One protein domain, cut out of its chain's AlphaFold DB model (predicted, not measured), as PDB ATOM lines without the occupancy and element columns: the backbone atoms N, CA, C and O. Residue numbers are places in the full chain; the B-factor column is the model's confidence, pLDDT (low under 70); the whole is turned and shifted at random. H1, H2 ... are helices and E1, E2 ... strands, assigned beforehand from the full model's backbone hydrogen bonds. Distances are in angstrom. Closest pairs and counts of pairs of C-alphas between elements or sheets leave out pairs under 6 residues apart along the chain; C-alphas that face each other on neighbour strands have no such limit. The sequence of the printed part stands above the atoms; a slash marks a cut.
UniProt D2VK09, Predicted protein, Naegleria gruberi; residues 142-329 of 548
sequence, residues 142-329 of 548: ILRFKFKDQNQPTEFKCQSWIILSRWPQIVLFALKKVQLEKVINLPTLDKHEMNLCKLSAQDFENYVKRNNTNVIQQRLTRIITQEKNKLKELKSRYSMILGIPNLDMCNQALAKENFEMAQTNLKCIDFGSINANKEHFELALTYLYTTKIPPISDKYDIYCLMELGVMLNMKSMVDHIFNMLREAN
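What this domain is: This is residues 142 to 329 of the 548 residues of the protein "Predicted protein" of Naegleria gruberi (UniProt D2VK09). A cluster of short, mostly crossed helices has a small three-stranded sheet at one end, and a long arm runs away from the other: helix H5, with the shorter H3 and H4 packed on it. Within the cluster H7 packs on the short H2, H8 crosses H9, and H9 and H10 form a helical hairpin between the sheet and the arm. The printed part has 188 residues, with ten named helices and three named strands in the order E1 E2 H1 H2 H3 H4 H5 H6 H7 E3 H8 H9 H10; the sheet, E2 E1 E3, is mixed, and the class is mostly helix. The whole is elongated, 65 by 40 by 31 A, and only just loose, close to compact, with a radius of gyration of the C-alphas of 19.8 A.

How they stand to each other: Start at E1, residues 142 to 146, the inner strand. E2, residues 154 to 158, forms an antiparallel hairpin with it; N 143 and O 156 are 2.8 A apart, within hydrogen-bond range. E3, residues 268 to 273, is parallel to E1, with N 146 and O 272 at 2.8 A, also within range. H2, residues 170 to 174, and H8, residues 278 to 290, only graze the sheet. H1, residues 160 to 166, touches H8 about perpendicular at 84 degrees, closest at the C-alphas of Arg 166 and Leu 288, 5.9 A. H1 and H2 only just touch, only at the corner, with 3 pairs of C-alphas within 8 A. H2 touches H7, residues 259 to 266, closest at C-alphas 174 and 265, 5.2 A, and only just touches H6, residues 247 to 256, with 3 pairs. H5, residues 217 to 242, touches H3, residues 191 to 198, at C-alphas 235 and 197, 5.3 A, and H4, residues 201 to 211, at C-alphas 224 and 208, 6.6 A. H9, residues 299 to 311, touches H8 at 79 degrees and makes a helical hairpin with H10, residues 315 to 327, at a shallow tilt of 32 degrees. The O i to N i+4 pairs are within hydrogen-bond range throughout the helices, except in H5, with 21 of 22.

Where its parts are: Find C-alpha 142 at (-24.637, 45.182, -44.023), where E1 begins. H5 runs 36.2 A from C-alpha 217 at (1.720, -7.560, -31.311). H10, 18.3 A long, ends at C-alpha 327, (3.745, 29.935, -30.324).

The domain as a whole: The farthest C-alphas, of Ile 216 and Glu 260, are 66.8 A apart. The printed part has no cut. The link H2 to H3 is long. Mean pLDDT of the printed part is 74.6; 49 residues are under 70, among them 177 to 192.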
ATOM      1  N   ILE A 142     -23.822  45.851 -45.041       83.75
ATOM      2  CA  ILE A 142     -24.637  45.182 -44.023       83.75
ATOM      3  C   ILE A 142     -24.376  43.677 -44.089       83.75
ATOM      4  O   ILE A 142     -24.566  43.048 -45.130       83.75
ATOM      5  N   LEU A 143     -23.959  43.090 -42.970       85.00
ATOM      6  CA  LEU A 143     -23.827  41.645 -42.805       85.00
ATOM      7  C   LEU A 143     -24.989  41.143 -41.950       85.00
ATOM      8  O   LEU A 143     -25.101  41.518 -40.781       85.00
ATOM      9  N   ARG A 144     -25.855  40.299 -42.513       87.62
ATOM     10  CA  ARG A 144     -27.008  39.737 -41.802       87.62
ATOM     11  C   ARG A 144     -26.769  38.272 -41.456       87.62
ATOM     12  O   ARG A 144     -26.438  37.471 -42.328       87.62
ATOM     13  N   PHE A 145     -26.987  37.926 -40.190       87.06
ATOM     14  CA  PHE A 145     -26.840  36.570 -39.660       87.06
ATOM     15  C   PHE A 145     -28.024  36.201 -38.775       87.06
ATOM     16  O   PHE A 145     -28.545  37.044 -38.055       87.06
ATOM     17  N   LYS A 146     -28.398  34.925 -38.733       87.81
ATOM     18  CA  LYS A 146     -29.253  34.358 -37.686       87.81
ATOM     19  C   LYS A 146     -28.425  33.381 -36.849       87.81
ATOM     20  O   LYS A 146     -28.154  32.264 -37.286       87.81
ATOM     21  N   PHE A 147     -27.994  33.827 -35.673       86.25
ATOM     22  CA  PHE A 147     -27.162  33.033 -34.766       86.25
ATOM     23  C   PHE A 147     -27.965  31.976 -34.009       86.25
ATOM     24  O   PHE A 147     -29.184  32.077 -33.883       86.25
ATOM     25  N   LYS A 148     -27.267  30.972 -33.470       85.81
ATOM     26  CA  LYS A 148     -27.875  29.879 -32.696       85.81
ATOM     27  C   LYS A 148     -28.528  30.371 -31.401       85.81
ATOM     28  O   LYS A 148     -29.565  29.850 -31.001       85.81
ATOM     29  N   ASP A 149     -27.900  31.340 -30.747       86.56
ATOM     30  CA  ASP A 149     -28.322  31.942 -29.480       86.56
ATOM     31  C   ASP A 149     -29.337  33.085 -29.663       86.56
ATOM     32  O   ASP A 149     -29.816  33.641 -28.677       86.56
ATOM     33  N   GLN A 150     -29.684  33.438 -30.907       84.31
ATOM     34  CA  GLN A 150     -30.573  34.554 -31.223       84.31
ATOM     35  C   GLN A 150     -31.844  34.077 -31.933       84.31
ATOM     36  O   GLN A 150     -31.814  33.321 -32.902       84.31
ATOM     37  N   ASN A 151     -32.997  34.575 -31.483       80.00
ATOM     38  CA  ASN A 151     -34.289  34.224 -32.083       80.00
ATOM     39  C   ASN A 151     -34.554  34.965 -33.404       80.00
ATOM     40  O   ASN A 151     -35.273  34.456 -34.268       80.00
ATOM     41  N   GLN A 152     -33.974  36.158 -33.560       87.56
ATOM     42  CA  GLN A 152     -34.126  37.022 -34.728       87.56
ATOM     43  C   GLN A 152     -32.787  37.192 -35.457       87.56
ATOM     44  O   GLN A 152     -31.735  37.055 -34.828       87.56
ATOM     45  N   PRO A 153     -32.804  37.487 -36.770       87.81
ATOM     46  CA  PRO A 153     -31.602  37.889 -37.481       87.81
ATOM     47  C   PRO A 153     -30.997  39.165 -36.883       87.81
ATOM     48  O   PRO A 153     -31.710  40.118 -36.573       87.81
ATOM     49  N   THR A 154     -29.677  39.181 -36.771       82.31
ATOM     50  CA  THR A 154     -28.864  40.321 -36.357       82.31
ATOM     51  C   THR A 154     -28.194  40.923 -37.586       82.31
ATOM     52  O   THR A 154     -27.643  40.199 -38.419       82.31
ATOM     53  N   GLU A 155     -28.208  42.248 -37.679       86.69
ATOM     54  CA  GLU A 155     -27.522  43.003 -38.725       86.69
ATOM     55  C   GLU A 155     -26.303  43.716 -38.142       86.69
ATOM     56  O   GLU A 155     -26.414  44.454 -37.163       86.69
ATOM     57  N   PHE A 156     -25.142  43.509 -38.759       75.94
ATOM     58  CA  PHE A 156     -23.926  44.257 -38.467       75.94
ATOM     59  C   PHE A 156     -23.657  45.220 -39.600       75.94
ATOM     60  O   PHE A 156     -23.560  44.823 -40.762       75.94
ATOM     61  N   LYS A 157     -23.512  46.486 -39.243       76.62
ATOM     62  CA  LYS A 157     -23.143  47.530 -40.181       76.62
ATOM     63  C   LYS A 157     -21.638  47.716 -40.145       76.62
ATOM     64  O   LYS A 157     -21.056  47.938 -39.086       76.62
ATOM     65  N   CYS A 158     -21.015  47.579 -41.303       72.56
ATOM     66  CA  CYS A 158     -19.576  47.473 -41.437       72.56
ATOM     67  C   CYS A 158     -19.042  48.448 -42.488       72.56
ATOM     68  O   CYS A 158     -19.696  48.757 -43.484       72.56
ATOM     69  N   GLN A 159     -17.796  48.873 -42.293       70.12
ATOM     70  CA  GLN A 159     -17.020  49.550 -43.324       70.12
ATOM     71  C   GLN A 159     -16.568  48.514 -44.362       70.12
ATOM     72  O   GLN A 159     -15.707  47.681 -44.057       70.12
ATOM     73  N   SER A 160     -17.118  48.577 -45.582       75.19
ATOM     74  CA  SER A 160     -16.771  47.683 -46.706       75.19
ATOM     75  C   SER A 160     -15.269  47.549 -46.884       75.19
ATOM     76  O   SER A 160     -14.741  46.457 -47.063       75.19
ATOM     77  N   TRP A 161     -14.580  48.674 -46.754       73.38
ATOM     78  CA  TRP A 161     -13.139  48.793 -46.752       73.38
ATOM     79  C   TRP A 161     -12.431  47.815 -45.798       73.38
ATOM     80  O   TRP A 161     -11.636  46.973 -46.226       73.38
ATOM     81  N   ILE A 162     -12.723  47.921 -44.499       70.69
ATOM     82  CA  ILE A 162     -12.045  47.153 -43.447       70.69
ATOM     83  C   ILE A 162     -12.282  45.663 -43.680       70.69
ATOM     84  O   ILE A 162     -11.344  44.861 -43.633       70.69
ATOM     85  N   ILE A 163     -13.529  45.317 -44.007       78.19
ATOM     86  CA  ILE A 163     -13.939  43.948 -44.287       78.19
ATOM     87  C   ILE A 163     -13.228  43.403 -45.529       78.19
ATOM     88  O   ILE A 163     -12.591  42.362 -45.441       78.19
ATOM     89  N   LEU A 164     -13.239  44.105 -46.662       76.00
ATOM     90  CA  LEU A 164     -12.585  43.648 -47.896       76.00
ATOM     91  C   LEU A 164     -11.067  43.517 -47.760       76.00
ATOM     92  O   LEU A 164     -10.452  42.700 -48.445       76.00
ATOM     93  N   SER A 165     -10.436  44.318 -46.901       72.06
ATOM     94  CA  SER A 165      -8.996  44.204 -46.668       72.06
ATOM     95  C   SER A 165      -8.592  43.037 -45.805       72.06
ATOM     96  O   SER A 165      -7.571  42.412 -46.079       72.06
ATOM     97  N   ARG A 166      -9.375  42.741 -44.773       74.12
ATOM     98  CA  ARG A 166      -9.003  41.726 -43.784       74.12
ATOM     99  C   ARG A 166      -9.735  40.405 -43.994       74.12
ATOM    100  O   ARG A 166      -9.270  39.378 -43.508       74.12
ATOM    101  N   TRP A 167     -10.800  40.417 -44.790       84.06
ATOM    102  CA  TRP A 167     -11.598  39.272 -45.216       84.06
ATOM    103  C   TRP A 167     -11.980  39.370 -46.714       84.06
ATOM    104  O   TRP A 167     -13.156  39.458 -47.068       84.06
ATOM    105  N   PRO A 168     -11.002  39.329 -47.642       84.62
ATOM    106  CA  PRO A 168     -11.265  39.415 -49.084       84.62
ATOM    107  C   PRO A 168     -12.130  38.262 -49.625       84.62
ATOM    108  O   PRO A 168     -12.827  38.426 -50.627       84.62
ATOM    109  N   GLN A 169     -12.140  37.106 -48.952       86.94
ATOM    110  CA  GLN A 169     -12.966  35.946 -49.307       86.94
ATOM    111  C   GLN A 169     -14.468  36.234 -49.221       86.94
ATOM    112  O   GLN A 169     -15.252  35.513 -49.840       86.94
ATOM    113  N   ILE A 170     -14.878  37.304 -48.528       87.75
ATOM    114  CA  ILE A 170     -16.277  37.735 -48.462       87.75
ATOM    115  C   ILE A 170     -16.890  37.955 -49.855       87.75
ATOM    116  O   ILE A 170     -18.076  37.711 -50.074       87.75
ATOM    117  N   VAL A 171     -16.064  38.330 -50.836       85.81
ATOM    118  CA  VAL A 171     -16.475  38.505 -52.232       85.81
ATOM    119  C   VAL A 171     -17.084  37.225 -52.811       85.81
ATOM    120  O   VAL A 171     -18.020  37.290 -53.604       85.81
ATOM    121  N   LEU A 172     -16.606  36.049 -52.403       84.12
ATOM    122  CA  LEU A 172     -17.146  34.777 -52.882       84.12
ATOM    123  C   LEU A 172     -18.577  34.533 -52.381       84.12
ATOM    124  O   LEU A 172     -19.375  33.927 -53.098       84.12
ATOM    125  N   PHE A 173     -18.919  35.046 -51.196       85.06
ATOM    126  CA  PHE A 173     -20.290  35.042 -50.684       85.06
ATOM    127  C   PHE A 173     -21.162  36.044 -51.446       85.06
ATOM    128  O   PHE A 173     -22.258  35.690 -51.875       85.06
ATOM    129  N   ALA A 174     -20.648  37.250 -51.724       84.31
ATOM    130  CA  ALA A 174     -21.346  38.242 -52.550       84.31
ATOM    131  C   ALA A 174     -21.625  37.727 -53.979       84.31
ATOM    132  O   ALA A 174     -22.676  38.004 -54.556       84.31
ATOM    133  N   LEU A 175     -20.723  36.916 -54.539       81.50
ATOM    134  CA  LEU A 175     -20.897  36.238 -55.830       81.50
ATOM    135  C   LEU A 175     -21.732  34.944 -55.746       81.50
ATOM    136  O   LEU A 175     -21.886  34.257 -56.757       81.50
ATOM    137  N   LYS A 176     -22.250  34.578 -54.562       76.88
ATOM    138  CA  LYS A 176     -22.988  33.326 -54.293       76.88
ATOM    139  C   LYS A 176     -22.234  32.057 -54.722       76.88
ATOM    140  O   LYS A 176     -22.844  31.050 -55.077       76.88
ATOM    141  N   LYS A 177     -20.898  32.094 -54.704       60.25
ATOM    142  CA  LYS A 177     -20.024  30.955 -55.044       60.25
ATOM    143  C   LYS A 177     -19.750  30.044 -53.851       60.25
ATOM    144  O   LYS A 177     -19.239  28.946 -54.036       60.25
ATOM    145  N   VAL A 178     -20.087  30.499 -52.648       63.06
ATOM    146  CA  VAL A 178     -19.994  29.728 -51.411       63.06
ATOM    147  C   VAL A 178     -21.395  29.623 -50.833       63.06
ATOM    148  O   VAL A 178     -22.067  30.634 -50.634       63.06
ATOM    149  N   GLN A 179     -21.841  28.399 -50.578       62.41
ATOM    150  CA  GLN A 179     -22.972  28.154 -49.695       62.41
ATOM    151  C   GLN A 179     -22.402  27.864 -48.313       62.41
ATOM    152  O   GLN A 179     -21.426  27.123 -48.195       62.41
ATOM    153  N   LEU A 180     -22.993  28.453 -47.276       63.28
ATOM    154  CA  LEU A 180     -22.710  28.031 -45.912       63.28
ATOM    155  C   LEU A 180     -23.212  26.597 -45.768       63.28
ATOM    156  O   LEU A 180     -24.410  26.351 -45.628       63.28
ATOM    157  N   GLU A 181     -22.303  25.634 -45.875       53.78
ATOM    158  CA  GLU A 181     -22.628  24.264 -45.521       53.78
ATOM    159  C   GLU A 181     -22.989  24.221 -44.034       53.78
ATOM    160  O   GLU A 181     -22.452  24.970 -43.214       53.78
ATOM    161  N   LYS A 182     -23.920  23.333 -43.669       46.81
ATOM    162  CA  LYS A 182     -24.201  23.012 -42.270       46.81
ATOM    163  C   LYS A 182     -22.969  22.315 -41.687       46.81
ATOM    164  O   LYS A 182     -22.931  21.089 -41.614       46.81
ATOM    165  N   VAL A 183     -21.954  23.077 -41.294       45.88
ATOM    166  CA  VAL A 183     -20.780  22.551 -40.600       45.88
ATOM    167  C   VAL A 183     -21.206  22.254 -39.165       45.88
ATOM    168  O   VAL A 183     -21.123  23.080 -38.260       45.88
ATOM    169  N   ILE A 184     -21.786  21.071 -38.985       42.41
ATOM    170  CA  ILE A 184     -22.228  20.558 -37.693       42.41
ATOM    171  C   ILE A 184     -21.066  19.731 -37.146       42.41
ATOM    172  O   ILE A 184     -21.004  18.525 -37.370       42.41
ATOM    173  N   ASN A 185     -20.173  20.414 -36.426       47.31
ATOM    174  CA  ASN A 185     -19.022  19.895 -35.678       47.31
ATOM    175  C   ASN A 185     -17.708  19.835 -36.472       47.31
ATOM    176  O   ASN A 185     -17.407  18.853 -37.148       47.31
ATOM    177  N   LEU A 186     -16.876  20.860 -36.292       50.25
ATOM    178  CA  LEU A 186     -15.431  20.796 -36.511       50.25
ATOM    179  C   LEU A 186     -14.777  20.612 -35.129       50.25
ATOM    180  O   LEU A 186     -14.535  21.602 -34.463       50.25
ATOM    181  N   PRO A 187     -14.477  19.394 -34.636       47.38
ATOM    182  CA  PRO A 187     -13.722  19.276 -33.396       47.38
ATOM    183  C   PRO A 187     -12.287  19.730 -33.671       47.38
ATOM    184  O   PRO A 187     -11.620  19.196 -34.569       47.38
ATOM    185  N   THR A 188     -11.856  20.742 -32.926       51.66
ATOM    186  CA  THR A 188     -10.583  21.443 -33.086       51.66
ATOM    187  C   THR A 188      -9.377  20.523 -33.028       51.66
ATOM    188  O   THR A 188      -9.304  19.662 -32.161       51.66
ATOM    189  N   LEU A 189      -8.434  20.749 -33.947       57.91
ATOM    190  CA  LEU A 189      -7.130  20.095 -33.958       57.91
ATOM    191  C   LEU A 189      -6.207  20.793 -32.955       57.91
ATOM    192  O   LEU A 189      -5.959  21.993 -33.091       57.91
ATOM    193  N   ASP A 190      -5.672  20.070 -31.978       59.12
ATOM    194  CA  ASP A 190      -4.609  20.597 -31.119       59.12
ATOM    195  C   ASP A 190      -3.219  20.553 -31.809       59.12
ATOM    196  O   ASP A 190      -3.036  19.966 -32.883       59.12
ATOM    197  N   LYS A 191      -2.193  21.179 -31.200       60.41
ATOM    198  CA  LYS A 191      -0.810  21.203 -31.736       60.41
ATOM    199  C   LYS A 191      -0.280  19.792 -32.023       60.41
ATOM    200  O   LYS A 191       0.498  19.598 -32.961       60.41
ATOM    201  N   HIS A 192      -0.670  18.816 -31.209       66.06
ATOM    202  CA  HIS A 192      -0.245  17.438 -31.357       66.06
ATOM    203  C   HIS A 192      -0.911  16.794 -32.578       66.06
ATOM    204  O   HIS A 192      -0.214  16.323 -33.478       66.06
ATOM    205  N   GLU A 193      -2.234  16.869 -32.670       71.25
ATOM    206  CA  GLU A 193      -3.046  16.363 -33.778       71.25
ATOM    207  C   GLU A 193      -2.651  16.981 -35.124       71.25
ATOM    208  O   GLU A 193      -2.576  16.289 -36.145       71.25
ATOM    209  N   MET A 194      -2.299  18.267 -35.134       62.69
ATOM    210  CA  MET A 194      -1.785  18.954 -36.318       62.69
ATOM    211  C   MET A 194      -0.426  18.420 -36.777       62.69
ATOM    212  O   MET A 194      -0.200  18.234 -37.974       62.69
ATOM    213  N   ASN A 195       0.492  18.157 -35.844       66.12
ATOM    214  CA  ASN A 195       1.782  17.558 -36.178       66.12
ATOM    215  C   ASN A 195       1.604  16.134 -36.709       66.12
ATOM    216  O   ASN A 195       2.258  15.767 -37.685       66.12
ATOM    217  N   LEU A 196       0.661  15.370 -36.148       75.69
ATOM    218  CA  LEU A 196       0.305  14.049 -36.663       75.69
ATOM    219  C   LEU A 196      -0.212  14.125 -38.109       75.69
ATOM    220  O   LEU A 196       0.164  13.290 -38.934       75.69
ATOM    221  N   CYS A 197      -0.994  15.153 -38.462       72.12
ATOM    222  CA  CYS A 197      -1.497  15.347 -39.829       72.12
ATOM    223  C   CYS A 197      -0.390  15.544 -40.879       72.12
ATOM    224  O   CYS A 197      -0.587  15.181 -42.043       72.12
ATOM    225  N   LYS A 198       0.780  16.064 -40.485       72.81
ATOM    226  CA  LYS A 198       1.934  16.284 -41.376       72.81
ATOM    227  C   LYS A 198       2.778  15.030 -41.606       72.81
ATOM    228  O   LYS A 198       3.554  14.994 -42.558       72.81
ATOM    229  N   LEU A 199       2.636  14.003 -40.766       76.12
ATOM    230  CA  LEU A 199       3.433  12.783 -40.869       76.12
ATOM    231  C   LEU A 199       3.048  11.948 -42.099       76.12
ATOM    232  O   LEU A 199       1.870  11.846 -42.486       76.12
ATOM    233  N   SER A 200       4.057  11.293 -42.678       79.50
ATOM    234  CA  SER A 200       3.842  10.215 -43.640       79.50
ATOM    235  C   SER A 200       3.162   9.024 -42.949       79.50
ATOM    236  O   SER A 200       3.200   8.883 -41.724       79.50
ATOM    237  N   ALA A 201       2.534   8.138 -43.726       76.50
ATOM    238  CA  ALA A 201       1.895   6.944 -43.167       76.50
ATOM    239  C   ALA A 201       2.891   6.062 -42.386       76.50
ATOM    240  O   ALA A 201       2.521   5.474 -41.369       76.50
ATOM    241  N   GLN A 202       4.148   6.018 -42.838       76.69
ATOM    242  CA  GLN A 202       5.219   5.248 -42.214       76.69
ATOM    243  C   GLN A 202       5.687   5.886 -40.899       76.69
ATOM    244  O   GLN A 202       5.860   5.192 -39.896       76.69
ATOM    245  N   ASP A 203       5.842   7.210 -40.874       81.12
ATOM    246  CA  ASP A 203       6.300   7.932 -39.682       81.12
ATOM    247  C   ASP A 203       5.248   7.927 -38.573       81.12
ATOM    248  O   ASP A 203       5.584   7.771 -37.398       81.12
ATOM    249  N   PHE A 204       3.966   8.009 -38.938       79.94
ATOM    250  CA  PHE A 204       2.868   7.880 -37.985       79.94
ATOM    251  C   PHE A 204       2.802   6.481 -37.363       79.94
ATOM    252  O   PHE A 204       2.643   6.346 -36.150       79.94
ATOM    253  N   GLU A 205       2.976   5.420 -38.157       80.25
ATOM    254  CA  GLU A 205       3.062   4.064 -37.606       80.25
ATOM    255  C   GLU A 205       4.220   3.915 -36.618       80.25
ATOM    256  O   GLU A 205       4.058   3.298 -35.565       80.25
ATOM    257  N   ASN A 206       5.383   4.475 -36.948       81.12
ATOM    258  CA  ASN A 206       6.551   4.448 -36.073       81.12
ATOM    259  C   ASN A 206       6.302   5.229 -34.775       81.12
ATOM    260  O   ASN A 206       6.693   4.766 -33.704       81.12
ATOM    261  N   TYR A 207       5.609   6.365 -34.855       83.19
ATOM    262  CA  TYR A 207       5.164   7.138 -33.696       83.19
ATOM    263  C   TYR A 207       4.246   6.313 -32.774       83.19
ATOM    264  O   TYR A 207       4.529   6.174 -31.583       83.19
ATOM    265  N   VAL A 208       3.205   5.674 -33.323       79.69
ATOM    266  CA  VAL A 208       2.273   4.837 -32.543       79.69
ATOM    267  C   VAL A 208       2.988   3.635 -31.915       79.69
ATOM    268  O   VAL A 208       2.733   3.317 -30.752       79.69
ATOM    269  N   LYS A 209       3.913   2.991 -32.643       81.25
ATOM    270  CA  LYS A 209       4.721   1.863 -32.138       81.25
ATOM    271  C   LYS A 209       5.617   2.278 -30.966       81.25
ATOM    272  O   LYS A 209       5.685   1.550 -29.980       81.25
ATOM    273  N   ARG A 210       6.263   3.448 -31.040       81.44
ATOM    274  CA  ARG A 210       7.124   3.981 -29.966       81.44
ATOM    275  C   ARG A 210       6.352   4.307 -28.688       81.44
ATOM    276  O   ARG A 210       6.879   4.093 -27.604       81.44
ATOM    277  N   ASN A 211       5.109   4.765 -28.808       76.81
ATOM    278  CA  ASN A 211       4.280   5.114 -27.650       76.81
ATOM    279  C   ASN A 211       3.514   3.928 -27.042       76.81
ATOM    280  O   ASN A 211       2.908   4.075 -25.985       76.81
ATOM    281  N   ASN A 212       3.531   2.754 -27.683       78.69
ATOM    282  CA  ASN A 212       2.811   1.553 -27.239       78.69
ATOM    283  C   ASN A 212       3.744   0.333 -27.111       78.69
ATOM    284  O   ASN A 212       3.386  -0.783 -27.493       78.69
ATOM    285  N   THR A 213       4.949   0.535 -26.571       68.81
ATOM    286  CA  THR A 213       6.027  -0.472 -26.480       68.81
ATOM    287  C   THR A 213       5.684  -1.719 -25.657       68.81
ATOM    288  O   THR A 213       6.267  -2.772 -25.895       68.81
ATOM    289  N   ASN A 214       4.707  -1.643 -24.747       69.38
ATOM    290  CA  ASN A 214       4.346  -2.734 -23.827       69.38
ATOM    291  C   ASN A 214       3.143  -3.587 -24.291       69.38
ATOM    292  O   ASN A 214       2.588  -4.359 -23.507       69.38
ATOM    293  N   VAL A 215       2.689  -3.441 -25.542       69.94
ATOM    294  CA  VAL A 215       1.459  -4.080 -26.040       69.94
ATOM    295  C   VAL A 215       1.768  -5.289 -26.932       69.94
ATOM    296  O   VAL A 215       2.543  -5.197 -27.879       69.94
ATOM    297  N   ILE A 216       1.102  -6.425 -26.675       70.19
ATOM    298  CA  ILE A 216       1.194  -7.652 -27.492       70.19
ATOM    299  C   ILE A 216       0.881  -7.341 -28.967       70.19
ATOM    300  O   ILE A 216      -0.094  -6.653 -29.278       70.19
ATOM    301  N   GLN A 217       1.673  -7.903 -29.882       68.00
ATOM    302  CA  GLN A 217       1.720  -7.560 -31.311       68.00
ATOM    303  C   GLN A 217       0.352  -7.586 -32.028       68.00
ATOM    304  O   GLN A 217       0.058  -6.694 -32.819       68.00
ATOM    305  N   GLN A 218      -0.537  -8.528 -31.688       65.94
ATOM    306  CA  GLN A 218      -1.901  -8.596 -32.246       65.94
ATOM    307  C   GLN A 218      -2.816  -7.441 -31.791       65.94
ATOM    308  O   GLN A 218      -3.712  -7.017 -32.522       65.94
ATOM    309  N   ARG A 219      -2.602  -6.912 -30.580       71.88
ATOM    310  CA  ARG A 219      -3.359  -5.780 -30.023       71.88
ATOM    311  C   ARG A 219      -2.808  -4.447 -30.547       71.88
ATOM    312  O   ARG A 219      -3.591  -3.537 -30.803       71.88
ATOM    313  N   LEU A 220      -1.503  -4.384 -30.828       73.44
ATOM    314  CA  LEU A 220      -0.841  -3.238 -31.458       73.44
ATOM    315  C   LEU A 220      -1.372  -2.963 -32.876       73.44
ATOM    316  O   LEU A 220      -1.638  -1.812 -33.211       73.44
ATOM    317  N   THR A 221      -1.615  -3.998 -33.689       75.00
ATOM    318  CA  THR A 221      -2.203  -3.828 -35.034       75.00
ATOM    319  C   THR A 221      -3.596  -3.195 -34.979       75.00
ATOM    320  O   THR A 221      -3.901  -2.323 -35.788       75.00
ATOM    321  N   ARG A 222      -4.436  -3.574 -34.003       78.31
ATOM    322  CA  ARG A 222      -5.768  -2.965 -33.822       78.31
ATOM    323  C   ARG A 222      -5.675  -1.492 -33.416       78.31
ATOM    324  O   ARG A 222      -6.418  -0.683 -33.965       78.31
ATOM    325  N   ILE A 223      -4.748  -1.150 -32.518       76.50
ATOM    326  CA  ILE A 223      -4.489   0.236 -32.097       76.50
ATOM    327  C   ILE A 223      -4.019   1.074 -33.290       76.50
ATOM    328  O   ILE A 223      -4.580   2.134 -33.541       76.50
ATOM    329  N   ILE A 224      -3.066   0.578 -34.089       76.25
ATOM    330  CA  ILE A 224      -2.587   1.278 -35.292       76.25
ATOM    331  C   ILE A 224      -3.735   1.541 -36.274       76.25
ATOM    332  O   ILE A 224      -3.833   2.641 -36.811       76.25
ATOM    333  N   THR A 225      -4.623   0.572 -36.505       82.50
ATOM    334  CA  THR A 225      -5.779   0.763 -37.396       82.50
ATOM    335  C   THR A 225      -6.759   1.809 -36.855       82.50
ATOM    336  O   THR A 225      -7.224   2.656 -37.617       82.50
ATOM    337  N   GLN A 226      -7.051   1.794 -35.551       81.69
ATOM    338  CA  GLN A 226      -7.908   2.802 -34.914       81.69
ATOM    339  C   GLN A 226      -7.292   4.206 -35.000       81.69
ATOM    340  O   GLN A 226      -7.969   5.146 -35.413       81.69
ATOM    341  N   GLU A 227      -6.002   4.338 -34.695       77.19
ATOM    342  CA  GLU A 227      -5.268   5.603 -34.763       77.19
ATOM    343  C   GLU A 227      -5.114   6.116 -36.205       77.19
ATOM    344  O   GLU A 227      -5.223   7.313 -36.449       77.19
ATOM    345  N   LYS A 228      -4.969   5.231 -37.201       77.81
ATOM    346  CA  LYS A 228      -4.998   5.617 -38.623       77.81
ATOM    347  C   LYS A 228      -6.361   6.147 -39.062       77.81
ATOM    348  O   LYS A 228      -6.410   7.080 -39.861       77.81
ATOM    349  N   ASN A 229      -7.458   5.576 -38.564       79.50
ATOM    350  CA  ASN A 229      -8.804   6.071 -38.861       79.50
ATOM    351  C   ASN A 229      -9.037   7.453 -38.240       79.50
ATOM    352  O   ASN A 229      -9.511   8.345 -38.941       79.50
ATOM    353  N   LYS A 230      -8.609   7.656 -36.986       76.25
ATOM    354  CA  LYS A 230      -8.592   8.985 -36.359       76.25
ATOM    355  C   LYS A 230      -7.749   9.964 -37.175       76.25
ATOM    356  O   LYS A 230      -8.230  11.026 -37.538       76.25
ATOM    357  N   LEU A 231      -6.530   9.581 -37.567       75.44
ATOM    358  CA  LEU A 231      -5.663  10.426 -38.390       75.44
ATOM    359  C   LEU A 231      -6.289  10.778 -39.742       75.44
ATOM    360  O   LEU A 231      -6.119  11.895 -40.219       75.44
ATOM    361  N   LYS A 232      -7.006   9.848 -40.378       78.25
ATOM    362  CA  LYS A 232      -7.721  10.115 -41.633       78.25
ATOM    363  C   LYS A 232      -8.785  11.197 -41.439       78.25
ATOM    364  O   LYS A 232      -8.895  12.093 -42.272       78.25
ATOM    365  N   GLU A 233      -9.521  11.136 -40.334       73.94
ATOM    366  CA  GLU A 233     -10.491  12.159 -39.950       73.94
ATOM    367  C   GLU A 233      -9.806  13.508 -39.671       73.94
ATOM    368  O   GLU A 233     -10.206  14.525 -40.235       73.94
ATOM    369  N   LEU A 234      -8.704  13.515 -38.910       68.31
ATOM    370  CA  LEU A 234      -7.914  14.719 -38.619       68.31
ATOM    371  C   LEU A 234      -7.330  15.352 -39.897       68.31
ATOM    372  O   LEU A 234      -7.420  16.563 -40.079       68.31
ATOM    373  N   LYS A 235      -6.802  14.548 -40.830       70.75
ATOM    374  CA  LYS A 235      -6.298  15.030 -42.129       70.75
ATOM    375  C   LYS A 235      -7.411  15.616 -42.991       70.75
ATOM    376  O   LYS A 235      -7.182  16.620 -43.659       70.75
ATOM    377  N   SER A 236      -8.612  15.035 -42.953       71.50
ATOM    378  CA  SER A 236      -9.787  15.611 -43.615       71.50
ATOM    379  C   SER A 236     -10.112  16.994 -43.042       71.50
ATOM    380  O   SER A 236     -10.298  17.939 -43.804       71.50
ATOM    381  N   ARG A 237     -10.094  17.155 -41.713       68.44
ATOM    382  CA  ARG A 237     -10.318  18.453 -41.049       68.44
ATOM    383  C   ARG A 237      -9.223  19.469 -41.385       68.44
ATOM    384  O   ARG A 237      -9.518  20.603 -41.745       68.44
ATOM    385  N   TYR A 238      -7.958  19.051 -41.354       67.12
ATOM    386  CA  TYR A 238      -6.818  19.892 -41.726       67.12
ATOM    387  C   TYR A 238      -6.884  20.335 -43.197       67.12
ATOM    388  O   TYR A 238      -6.532  21.465 -43.525       67.12
ATOM    389  N   SER A 239      -7.397  19.480 -44.088       67.38
ATOM    390  CA  SER A 239      -7.601  19.841 -45.493       67.38
ATOM    391  C   SER A 239      -8.669  20.921 -45.698       67.38
ATOM    392  O   SER A 239      -8.519  21.721 -46.613       67.38
ATOM    393  N   MET A 240      -9.683  21.016 -44.827       67.38
ATOM    394  CA  MET A 240     -10.676  22.104 -44.874       67.38
ATOM    395  C   MET A 240     -10.040  23.458 -44.539       67.38
ATOM    396  O   MET A 240     -10.298  24.441 -45.223       67.38
ATOM    397  N   ILE A 241      -9.144  23.491 -43.547       64.50
ATOM    398  CA  ILE A 241      -8.371  24.692 -43.184       64.50
ATOM    399  C   ILE A 241      -7.481  25.137 -44.354       64.50
ATOM    400  O   ILE A 241      -7.418  26.320 -44.683       64.50
ATOM    401  N   LEU A 242      -6.818  24.187 -45.020       63.72
ATOM    402  CA  LEU A 242      -6.006  24.463 -46.209       63.72
ATOM    403  C   LEU A 242      -6.841  24.826 -47.447       63.72
ATOM    404  O   LEU A 242      -6.322  25.464 -48.360       63.72
ATOM    405  N   GLY A 243      -8.109  24.417 -47.483       67.75
ATOM    406  CA  GLY A 243      -9.038  24.651 -48.585       67.75
ATOM    407  C   GLY A 243      -9.643  26.055 -48.616       67.75
ATOM    408  O   GLY A 243     -10.338  26.376 -49.580       67.75
ATOM    409  N   ILE A 244      -9.386  26.893 -47.603       73.75
ATOM    410  CA  ILE A 244      -9.873  28.276 -47.584       73.75
ATOM    411  C   ILE A 244      -9.286  29.033 -48.791       73.75
ATOM    412  O   ILE A 244      -8.059  29.110 -48.918       73.75
ATOM    413  N   PRO A 245     -10.126  29.630 -49.661       77.31
ATOM    414  CA  PRO A 245      -9.660  30.324 -50.855       77.31
ATOM    415  C   PRO A 245      -8.637  31.418 -50.536       77.31
ATOM    416  O   PRO A 245      -8.829  32.247 -49.640       77.31
ATOM    417  N   ASN A 246      -7.545  31.443 -51.296       78.19
ATOM    418  CA  ASN A 246      -6.550  32.508 -51.204       78.19
ATOM    419  C   ASN A 246      -6.987  33.754 -52.006       78.19
ATOM    420  O   ASN A 246      -8.017  33.760 -52.689       78.19
ATOM    421  N   LEU A 247      -6.202  34.832 -51.911       76.75
ATOM    422  CA  LEU A 247      -6.504  36.099 -52.580       76.75
ATOM    423  C   LEU A 247      -6.560  35.955 -54.112       76.75
ATOM    424  O   LEU A 247      -7.430  36.544 -54.754       76.75
ATOM    425  N   ASP A 248      -5.691  35.127 -54.696       76.62
ATOM    426  CA  ASP A 248      -5.645  34.891 -56.143       76.62
ATOM    427  C   ASP A 248      -6.923  34.228 -56.655       76.62
ATOM    428  O   ASP A 248      -7.475  34.643 -57.674       76.62
ATOM    429  N   MET A 249      -7.453  33.247 -55.920       78.69
ATOM    430  CA  MET A 249      -8.732  32.611 -56.244       78.69
ATOM    431  C   MET A 249      -9.892  33.614 -56.202       78.69
ATOM    432  O   MET A 249     -10.764  33.584 -57.073       78.69
ATOM    433  N   CYS A 250      -9.884  34.539 -55.238       79.50
ATOM    434  CA  CYS A 250     -10.892  35.598 -55.143       79.50
ATOM    435  C   CYS A 250     -10.806  36.558 -56.344       79.50
ATOM    436  O   CYS A 250     -11.821  36.881 -56.965       79.50
ATOM    437  N   ASN A 251      -9.589  36.952 -56.730       77.81
ATOM    438  CA  ASN A 251      -9.347  37.785 -57.907       77.81
ATOM    439  C   ASN A 251      -9.776  37.101 -59.212       77.81
ATOM    440  O   ASN A 251     -10.400  37.736 -60.062       77.81
ATOM    441  N   GLN A 252      -9.506  35.803 -59.365       81.12
ATOM    442  CA  GLN A 252      -9.951  35.027 -60.526       81.12
ATOM    443  C   GLN A 252     -11.479  34.923 -60.609       81.12
ATOM    444  O   GLN A 252     -12.032  34.983 -61.708       81.12
ATOM    445  N   ALA A 253     -12.172  34.789 -59.475       78.25
ATOM    446  CA  ALA A 253     -13.633  34.772 -59.441       78.25
ATOM    447  C   ALA A 253     -14.225  36.111 -59.919       78.25
ATOM    448  O   ALA A 253     -15.099  36.119 -60.783       78.25
ATOM    449  N   LEU A 254     -13.682  37.239 -59.447       77.56
ATOM    450  CA  LEU A 254     -14.061  38.579 -59.916       77.56
ATOM    451  C   LEU A 254     -13.670  38.850 -61.372       77.56
ATOM    452  O   LEU A 254     -14.301  39.660 -62.050       77.56
ATOM    453  N   ALA A 255     -12.601  38.226 -61.871       75.12
ATOM    454  CA  ALA A 255     -12.177  38.382 -63.258       75.12
ATOM    455  C   ALA A 255     -13.228  37.843 -64.241       75.12
ATOM    456  O   ALA A 255     -13.450  38.467 -65.276       75.12
ATOM    457  N   LYS A 256     -13.879  36.730 -63.882       65.19
ATOM    458  CA  LYS A 256     -14.828  35.987 -64.724       65.19
ATOM    459  C   LYS A 256     -16.268  36.517 -64.696       65.19
ATOM    460  O   LYS A 256     -17.030  36.190 -65.597       65.19
ATOM    461  N   GLU A 257     -16.642  37.282 -63.677       66.00
ATOM    462  CA  GLU A 257     -18.024  37.721 -63.416       66.00
ATOM    463  C   GLU A 257     -18.188  39.244 -63.595       66.00
ATOM    464  O   GLU A 257     -17.202  39.983 -63.700       66.00
ATOM    465  N   ASN A 258     -19.438  39.728 -63.606       69.12
ATOM    466  CA  ASN A 258     -19.723  41.164 -63.669       69.12
ATOM    467  C   ASN A 258     -19.310  41.858 -62.354       69.12
ATOM    468  O   ASN A 258     -19.873  41.598 -61.289       69.12
ATOM    469  N   PHE A 259     -18.333  42.763 -62.445       75.00
ATOM    470  CA  PHE A 259     -17.824  43.575 -61.338       75.00
ATOM    471  C   PHE A 259     -18.934  44.386 -60.645       75.00
ATOM    472  O   PHE A 259     -18.964  44.459 -59.417       75.00
ATOM    473  N   GLU A 260     -19.895  44.909 -61.411       74.94
ATOM    474  CA  GLU A 260     -21.024  45.699 -60.894       74.94
ATOM    475  C   GLU A 260     -21.963  44.864 -60.012       74.94
ATOM    476  O   GLU A 260     -22.480  45.335 -58.995       74.94
ATOM    477  N   MET A 261     -22.150  43.586 -60.360       76.06
ATOM    478  CA  MET A 261     -22.959  42.661 -59.565       76.06
ATOM    479  C   MET A 261     -22.297  42.386 -58.211       76.06
ATOM    480  O   MET A 261     -22.974  42.384 -57.184       76.06
ATOM    481  N   ALA A 262     -20.973  42.188 -58.195       77.12
ATOM    482  CA  ALA A 262     -20.226  42.019 -56.952       77.12
ATOM    483  C   ALA A 262     -20.339  43.268 -56.069       77.12
ATOM    484  O   ALA A 262     -20.645  43.151 -54.886       77.12
ATOM    485  N   GLN A 263     -20.162  44.456 -56.650       76.38
ATOM    486  CA  GLN A 263     -20.283  45.730 -55.942       76.38
ATOM    487  C   GLN A 263     -21.682  45.924 -55.337       76.38
ATOM    488  O   GLN A 263     -21.806  46.319 -54.179       76.38
ATOM    489  N   THR A 264     -22.734  45.582 -56.083       80.50
ATOM    490  CA  THR A 264     -24.123  45.675 -55.607       80.50
ATOM    491  C   THR A 264     -24.386  44.709 -54.451       80.50
ATOM    492  O   THR A 264     -24.938  45.105 -53.426       80.50
ATOM    493  N   ASN A 265     -23.945  43.455 -54.575       84.19
ATOM    494  CA  ASN A 265     -24.179  42.432 -53.555       84.19
ATOM    495  C   ASN A 265     -23.339  42.644 -52.287       84.19
ATOM    496  O   ASN A 265     -23.732  42.198 -51.216       84.19
ATOM    497  N   LEU A 266     -22.200  43.339 -52.378       84.50
ATOM    498  CA  LEU A 266     -21.388  43.689 -51.210       84.50
ATOM    499  C   LEU A 266     -22.088  44.694 -50.280       84.50
ATOM    500  O   LEU A 266     -21.758  44.720 -49.098       84.50
ATOM    501  N   LYS A 267     -23.077  45.467 -50.760       84.62
ATOM    502  CA  LYS A 267     -23.845  46.397 -49.907       84.62
ATOM    503  C   LYS A 267     -24.644  45.668 -48.823       84.62
ATOM    504  O   LYS A 267     -24.809  46.189 -47.722       84.62
ATOM    505  N   CYS A 268     -25.141  44.464 -49.108       86.12
ATOM    506  CA  CYS A 268     -25.881  43.653 -48.145       86.12
ATOM    507  C   CYS A 268     -25.664  42.163 -48.415       86.12
ATOM    508  O   CYS A 268     -26.127  41.636 -49.427       86.12
ATOM    509  N   ILE A 269     -25.026  41.471 -47.472       87.06
ATOM    510  CA  ILE A 269     -24.774  40.032 -47.549       87.06
ATOM    511  C   ILE A 269     -25.569  39.336 -46.452       87.06
ATOM    512  O   ILE A 269     -25.360  39.575 -45.263       87.06
ATOM    513  N   ASP A 270     -26.479  38.460 -46.869       86.94
ATOM    514  CA  ASP A 270     -27.267  37.623 -45.971       86.94
ATOM    515  C   ASP A 270     -26.658  36.221 -45.900       86.94
ATOM    516  O   ASP A 270     -26.644  35.478 -46.885       86.94
ATOM    517  N   PHE A 271     -26.130  35.877 -44.729       85.75
ATOM    518  CA  PHE A 271     -25.532  34.576 -44.444       85.75
ATOM    519  C   PHE A 271     -26.573  33.558 -43.953       85.75
ATOM    520  O   PHE A 271     -26.274  32.374 -43.819       85.75
ATOM    521  N   GLY A 272     -27.814  33.971 -43.688       85.94
ATOM    522  CA  GLY A 272     -28.834  33.083 -43.148       85.94
ATOM    523  C   GLY A 272     -28.480  32.554 -41.754       85.94
ATOM    524  O   GLY A 272     -27.923  33.268 -40.921       85.94
ATOM    525  N   SER A 273     -28.868  31.307 -41.463       83.50
ATOM    526  CA  SER A 273     -28.680  30.705 -40.133       83.50
ATOM    527  C   SER A 273     -27.304  30.070 -39.978       83.50
ATOM    528  O   SER A 273     -26.944  29.199 -40.768       83.50
ATOM    529  N   ILE A 274     -26.585  30.443 -38.921       83.94
ATOM    530  CA  ILE A 274     -25.256  29.911 -38.606       83.94
ATOM    531  C   ILE A 274     -25.225  29.271 -37.220       83.94
ATOM    532  O   ILE A 274     -25.875  29.727 -36.279       83.94
ATOM    533  N   ASN A 275     -24.454  28.191 -37.092       81.69
ATOM    534  CA  ASN A 275     -24.276  27.460 -35.838       81.69
ATOM    535  C   ASN A 275     -23.132  28.064 -35.005       81.69
ATOM    536  O   ASN A 275     -22.172  27.381 -34.674       81.69
ATOM    537  N   ALA A 276     -23.225  29.358 -34.715       82.50
ATOM    538  CA  ALA A 276     -22.304  30.084 -33.846       82.50
ATOM    539  C   ALA A 276     -23.103  31.041 -32.959       82.50
ATOM    540  O   ALA A 276     -24.240  31.386 -33.307       82.50
ATOM    541  N   ASN A 277     -22.517  31.459 -31.837       83.56
ATOM    542  CA  ASN A 277     -23.121  32.485 -30.996       83.56
ATOM    543  C   ASN A 277     -22.782  33.882 -31.532       83.56
ATOM    544  O   ASN A 277     -21.730  34.083 -32.150       83.56
ATOM    545  N   LYS A 278     -23.650  34.859 -31.253       83.44
ATOM    546  CA  LYS A 278     -23.438  36.267 -31.624       83.44
ATOM    547  C   LYS A 278     -22.100  36.810 -31.107       83.44
ATOM    548  O   LYS A 278     -21.378  37.463 -31.855       83.44
ATOM    549  N   GLU A 279     -21.758  36.491 -29.862       80.88
ATOM    550  CA  GLU A 279     -20.539  36.958 -29.187       80.88
ATOM    551  C   GLU A 279     -19.255  36.528 -29.916       80.88
ATOM    552  O   GLU A 279     -18.356  37.339 -30.134       80.88
ATOM    553  N   HIS A 280     -19.180  35.282 -30.400       81.62
ATOM    554  CA  HIS A 280     -18.015  34.806 -31.159       81.62
ATOM    555  C   HIS A 280     -17.834  35.570 -32.472       81.62
ATOM    556  O   HIS A 280     -16.705  35.844 -32.881       81.62
ATOM    557  N   PHE A 281     -18.929  35.962 -33.126       83.56
ATOM    558  CA  PHE A 281     -18.838  36.806 -34.315       83.56
ATOM    559  C   PHE A 281     -18.451  38.248 -33.986       83.56
ATOM    560  O   PHE A 281     -17.686  38.847 -34.737       83.56
ATOM    561  N   GLU A 282     -18.890  38.800 -32.857       78.31
ATOM    562  CA  GLU A 282     -18.433  40.114 -32.387       78.31
ATOM    563  C   GLU A 282     -16.929  40.121 -32.078       78.31
ATOM    564  O   GLU A 282     -16.232  41.086 -32.403       78.31
ATOM    565  N   LEU A 283     -16.389  39.020 -31.546       73.62
ATOM    566  CA  LEU A 283     -14.947  38.827 -31.378       73.62
ATOM    567  C   LEU A 283     -14.216  38.740 -32.729       73.62
ATOM    568  O   LEU A 283     -13.184  39.388 -32.910       73.62
ATOM    569  N   ALA A 284     -14.766  38.008 -33.704       76.25
ATOM    570  CA  ALA A 284     -14.214  37.958 -35.061       76.25
ATOM    571  C   ALA A 284     -14.254  39.336 -35.744       76.25
ATOM    572  O   ALA A 284     -13.292  39.744 -36.395       76.25
ATOM    573  N   LEU A 285     -15.329  40.102 -35.551       73.44
ATOM    574  CA  LEU A 285     -15.438  41.469 -36.048       73.44
ATOM    575  C   LEU A 285     -14.423  42.384 -35.357       73.44
ATOM    576  O   LEU A 285     -13.741  43.160 -36.021       73.44
ATOM    577  N   THR A 286     -14.239  42.243 -34.046       66.12
ATOM    578  CA  THR A 286     -13.202  42.963 -33.296       66.12
ATOM    579  C   THR A 286     -11.818  42.661 -33.862       66.12
ATOM    580  O   THR A 286     -11.039  43.588 -34.094       66.12
ATOM    581  N   TYR A 287     -11.523  41.398 -34.181       70.88
ATOM    582  CA  TYR A 287     -10.297  41.021 -34.880       70.88
ATOM    583  C   TYR A 287     -10.185  41.708 -36.249       70.88
ATOM    584  O   TYR A 287      -9.160  42.320 -36.554       70.88
ATOM    585  N   LEU A 288     -11.249  41.691 -37.056       68.38
ATOM    586  CA  LEU A 288     -11.269  42.375 -38.350       68.38
ATOM    587  C   LEU A 288     -11.070  43.887 -38.227       68.38
ATOM    588  O   LEU A 288     -10.586  44.480 -39.179       68.38
ATOM    589  N   TYR A 289     -11.385  44.533 -37.106       62.31
ATOM    590  CA  TYR A 289     -11.175  45.979 -36.925       62.31
ATOM    591  C   TYR A 289      -9.854  46.326 -36.238       62.31
ATOM    592  O   TYR A 289      -9.259  47.362 -36.542       62.31
ATOM    593  N   THR A 290      -9.327  45.445 -35.397       57.47
ATOM    594  CA  THR A 290      -8.154  45.744 -34.563       57.47
ATOM    595  C   THR A 290      -6.906  44.959 -34.946       57.47
ATOM    596  O   THR A 290      -5.821  45.299 -34.482       57.47
ATOM    597  N   THR A 291      -7.027  43.912 -35.771       60.72
ATOM    598  CA  THR A 291      -5.999  42.874 -36.023       60.72
ATOM    599  C   THR A 291      -5.493  42.166 -34.768       60.72
ATOM    600  O   THR A 291      -4.517  41.421 -34.829       60.72
ATOM    601  N   LYS A 292      -6.158  42.380 -33.631       65.25
ATOM    602  CA  LYS A 292      -5.832  41.775 -32.349       65.25
ATOM    603  C   LYS A 292      -6.964  40.845 -31.970       65.25
ATOM    604  O   LYS A 292      -8.136  41.212 -32.048       65.25
ATOM    605  N   ILE A 293      -6.606  39.640 -31.557       66.75
ATOM    606  CA  ILE A 293      -7.556  38.767 -30.883       66.75
ATOM    607  C   ILE A 293      -7.652  39.289 -29.445       66.75
ATOM    608  O   ILE A 293      -6.607  39.437 -28.804       66.75
ATOM    609  N   PRO A 294      -8.850  39.647 -28.947       61.16
ATOM    610  CA  PRO A 294      -9.012  40.074 -27.562       61.16
ATOM    611  C   PRO A 294      -8.411  39.039 -26.598       61.16
ATOM    612  O   PRO A 294      -8.352  37.859 -26.945       61.16
ATOM    613  N   PRO A 295      -7.948  39.442 -25.402       61.75
ATOM    614  CA  PRO A 295      -7.449  38.494 -24.414       61.75
ATOM    615  C   PRO A 295      -8.585  37.555 -23.998       61.75
ATOM    616  O   PRO A 295      -9.464  37.910 -23.215       61.75
ATOM    617  N   ILE A 296      -8.574  36.356 -24.569       68.38
ATOM    618  CA  ILE A 296      -9.574  35.330 -24.327       68.38
ATOM    619  C   ILE A 296      -9.120  34.494 -23.133       68.38
ATOM    620  O   ILE A 296      -8.036  33.912 -23.141       68.38
ATOM    621  N   SER A 297      -9.960  34.446 -22.101       61.62
ATOM    622  CA  SER A 297      -9.666  33.698 -20.872       61.62
ATOM    623  C   SER A 297      -9.922  32.195 -21.028       61.62
ATOM    624  O   SER A 297      -9.264  31.393 -20.367       61.62
ATOM    625  N   ASP A 298     -10.848  31.807 -21.912       72.06
ATOM    626  CA  ASP A 298     -11.233  30.415 -22.144       72.06
ATOM    627  C   ASP A 298     -10.708  29.902 -23.493       72.06
ATOM    628  O   ASP A 298     -11.013  30.438 -24.557       72.06
ATOM    629  N   LYS A 299      -9.952  28.798 -23.474       71.12
ATOM    630  CA  LYS A 299      -9.501  28.131 -24.706       71.12
ATOM    631  C   LYS A 299     -10.675  27.774 -25.625       71.12
ATOM    632  O   LYS A 299     -10.490  27.768 -26.839       71.12
ATOM    633  N   TYR A 300     -11.858  27.517 -25.063       74.88
ATOM    634  CA  TYR A 300     -13.084  27.260 -25.811       74.88
ATOM    635  C   TYR A 300     -13.429  28.378 -26.805       74.88
ATOM    636  O   TYR A 300     -13.738  28.091 -27.959       74.88
ATOM    637  N   ASP A 301     -13.283  29.647 -26.426       74.00
ATOM    638  CA  ASP A 301     -13.623  30.763 -27.314       74.00
ATOM    639  C   ASP A 301     -12.622  30.919 -28.468       74.00
ATOM    640  O   ASP A 301     -13.016  31.253 -29.586       74.00
ATOM    641  N   ILE A 302     -11.338  30.603 -28.243       76.12
ATOM    642  CA  ILE A 302     -10.327  30.553 -29.318       76.12
ATOM    643  C   ILE A 302     -10.722  29.496 -30.358       76.12
ATOM    644  O   ILE A 302     -10.585  29.707 -31.565       76.12
ATOM    645  N   TYR A 303     -11.241  28.362 -29.892       76.44
ATOM    646  CA  TYR A 303     -11.706  27.279 -30.750       76.44
ATOM    647  C   TYR A 303     -12.958  27.664 -31.539       76.44
ATOM    648  O   TYR A 303     -12.967  27.503 -32.761       76.44
ATOM    649  N   CYS A 304     -13.956  28.262 -30.888       77.06
ATOM    650  CA  CYS A 304     -15.143  28.782 -31.566       77.06
ATOM    651  C   CYS A 304     -14.789  29.836 -32.626       77.06
ATOM    652  O   CYS A 304     -15.364  29.834 -33.715       77.06
ATOM    653  N   LEU A 305     -13.801  30.697 -32.360       78.06
ATOM    654  CA  LEU A 305     -13.292  31.653 -33.345       78.06
ATOM    655  C   LEU A 305     -12.624  30.976 -34.543       78.06
ATOM    656  O   LEU A 305     -12.829  31.408 -35.678       78.06
ATOM    657  N   MET A 306     -11.847  29.915 -34.322       80.75
ATOM    658  CA  MET A 306     -11.223  29.168 -35.414       80.75
ATOM    659  C   MET A 306     -12.274  28.481 -36.294       80.75
ATOM    660  O   MET A 306     -12.196  28.573 -37.520       80.75
ATOM    661  N   GLU A 307     -13.279  27.845 -35.687       77.31
ATOM    662  CA  GLU A 307     -14.408  27.241 -36.406       77.31
ATOM    663  C   GLU A 307     -15.159  28.280 -37.243       77.31
ATOM    664  O   GLU A 307     -15.408  28.066 -38.432       77.31
ATOM    665  N   LEU A 308     -15.459  29.433 -36.643       82.88
ATOM    666  CA  LEU A 308     -16.109  30.544 -37.326       82.88
ATOM    667  C   LEU A 308     -15.262  31.069 -38.489       82.88
ATOM    668  O   LEU A 308     -15.788  31.325 -39.572       82.88
ATOM    669  N   GLY A 309     -13.946  31.174 -38.300       83.88
ATOM    670  CA  GLY A 309     -13.018  31.596 -39.341       83.88
ATOM    671  C   GLY A 309     -12.980  30.642 -40.532       83.88
ATOM    672  O   GLY A 309     -12.993  31.099 -41.671       83.88
ATOM    673  N   VAL A 310     -13.001  29.328 -40.297       81.88
ATOM    674  CA  VAL A 310     -13.090  28.331 -41.377       81.88
ATOM    675  C   VAL A 310     -14.448  28.421 -42.075       81.88
ATOM    676  O   VAL A 310     -14.496  28.511 -43.299       81.88
ATOM    677  N   MET A 311     -15.543  28.471 -41.309       81.25
ATOM    678  CA  MET A 311     -16.913  28.554 -41.832       81.25
ATOM    679  C   MET A 311     -17.116  29.771 -42.744       81.25
ATOM    680  O   MET A 311     -17.760  29.681 -43.788       81.25
ATOM    681  N   LEU A 312     -16.542  30.910 -42.357       84.81
ATOM    682  CA  LEU A 312     -16.638  32.169 -43.089       84.81
ATOM    683  C   LEU A 312     -15.476  32.381 -44.073       84.81
ATOM    684  O   LEU A 312     -15.388  33.438 -44.692       84.81
ATOM    685  N   ASN A 313     -14.587  31.403 -44.269       85.50
ATOM    686  CA  ASN A 313     -13.395  31.531 -45.116       85.50
ATOM    687  C   ASN A 313     -12.483  32.728 -44.744       85.50
ATOM    688  O   ASN A 313     -11.843  33.329 -45.607       85.50
ATOM    689  N   MET A 314     -12.397  33.099 -43.466       85.12
ATOM    690  CA  MET A 314     -11.534  34.171 -42.955       85.12
ATOM    691  C   MET A 314     -10.087  33.690 -42.798       85.12
ATOM    692  O   MET A 314      -9.591  33.501 -41.686       85.12
ATOM    693  N   LYS A 315      -9.392  33.501 -43.924       82.75
ATOM    694  CA  LYS A 315      -8.029  32.946 -43.947       82.75
ATOM    695  C   LYS A 315      -7.063  33.659 -42.994       82.75
ATOM    696  O   LYS A 315      -6.353  32.996 -42.252       82.75
ATOM    697  N   SER A 316      -7.063  34.992 -42.995       82.50
ATOM    698  CA  SER A 316      -6.173  35.813 -42.162       82.50
ATOM    699  C   SER A 316      -6.358  35.542 -40.665       82.50
ATOM    700  O   SER A 316      -5.380  35.456 -39.931       82.50
ATOM    701  N   MET A 317      -7.604  35.394 -40.207       82.81
ATOM    702  CA  MET A 317      -7.932  35.094 -38.815       82.81
ATOM    703  C   MET A 317      -7.529  33.670 -38.451       82.81
ATOM    704  O   MET A 317      -6.916  33.453 -37.412       82.81
ATOM    705  N   VAL A 318      -7.832  32.710 -39.330       82.44
ATOM    706  CA  VAL A 318      -7.456  31.308 -39.133       82.44
ATOM    707  C   VAL A 318      -5.938  31.169 -39.051       82.44
ATOM    708  O   VAL A 318      -5.448  30.554 -38.111       82.44
ATOM    709  N   ASP A 319      -5.190  31.800 -39.960       80.25
ATOM    710  CA  ASP A 319      -3.724  31.796 -39.951       80.25
ATOM    711  C   ASP A 319      -3.160  32.474 -38.679       80.25
ATOM    712  O   ASP A 319      -2.185  31.992 -38.104       80.25
ATOM    713  N   HIS A 320      -3.781  33.558 -38.192       79.00
ATOM    714  CA  HIS A 320      -3.373  34.229 -36.950       79.00
ATOM    715  C   HIS A 320      -3.589  33.332 -35.724       79.00
ATOM    716  O   HIS A 320      -2.647  33.090 -34.968       79.00
ATOM    717  N   ILE A 321      -4.799  32.788 -35.549       77.75
ATOM    718  CA  ILE A 321      -5.117  31.857 -34.452       77.75
ATOM    719  C   ILE A 321      -4.184  30.644 -34.509       77.75
ATOM    720  O   ILE A 321      -3.658  30.204 -33.487       77.75
ATOM    721  N   PHE A 322      -3.925  30.137 -35.713       75.00
ATOM    722  CA  PHE A 322      -3.015  29.025 -35.949       75.00
ATOM    723  C   PHE A 322      -1.593  29.316 -35.453       75.00
ATOM    724  O   PHE A 322      -0.988  28.464 -34.798       75.00
ATOM    725  N   ASN A 323      -1.063  30.513 -35.718       74.19
ATOM    726  CA  ASN A 323       0.256  30.916 -35.229       74.19
ATOM    727  C   ASN A 323       0.271  31.109 -33.707       74.19
ATOM    728  O   ASN A 323       1.171  30.588 -33.052       74.19
ATOM    729  N   MET A 324      -0.765  31.724 -33.127       73.12
ATOM    730  CA  MET A 324      -0.887  31.868 -31.668       73.12
ATOM    731  C   MET A 324      -0.890  30.513 -30.947       73.12
ATOM    732  O   MET A 324      -0.169  30.316 -29.968       73.12
ATOM    733  N   LEU A 325      -1.658  29.541 -31.450       70.06
ATOM    734  CA  LEU A 325      -1.696  28.183 -30.895       70.06
ATOM    735  C   LEU A 325      -0.358  27.442 -31.062       70.06
ATOM    736  O   LEU A 325      -0.039  26.542 -30.278       70.06
ATOM    737  N   ARG A 326       0.444  27.810 -32.069       65.75
ATOM    738  CA  ARG A 326       1.783  27.255 -32.305       65.75
ATOM    739  C   ARG A 326       2.819  27.816 -31.323       65.75
ATOM    740  O   ARG A 326       3.616  27.029 -30.799       65.75
ATOM    741  N   GLU A 327       2.778  29.129 -31.093       60.53
ATOM    742  CA  GLU A 327       3.745  29.935 -30.324       60.53
ATOM    743  C   GLU A 327       3.538  29.887 -28.806       60.53
ATOM    744  O   GLU A 327       4.488  30.105 -28.062       60.53
ATOM    745  N   ALA A 328       2.372  29.452 -28.316       54.00
ATOM    746  CA  ALA A 328       2.108  29.223 -26.886       54.00
ATOM    747  C   ALA A 328       2.995  28.138 -26.205       54.00
ATOM    748  O   ALA A 328       2.683  27.687 -25.106       54.00
ATOM    749  N   ASN A 329       4.078  27.687 -26.851       48.31
ATOM    750  CA  ASN A 329       5.064  26.737 -26.327       48.31
ATOM    751  C   ASN A 329       6.525  27.062 -26.706       48.31
ATOM    752  O   ASN A 329       7.400  26.304 -26.306       48.31
TER     753      ASN A 329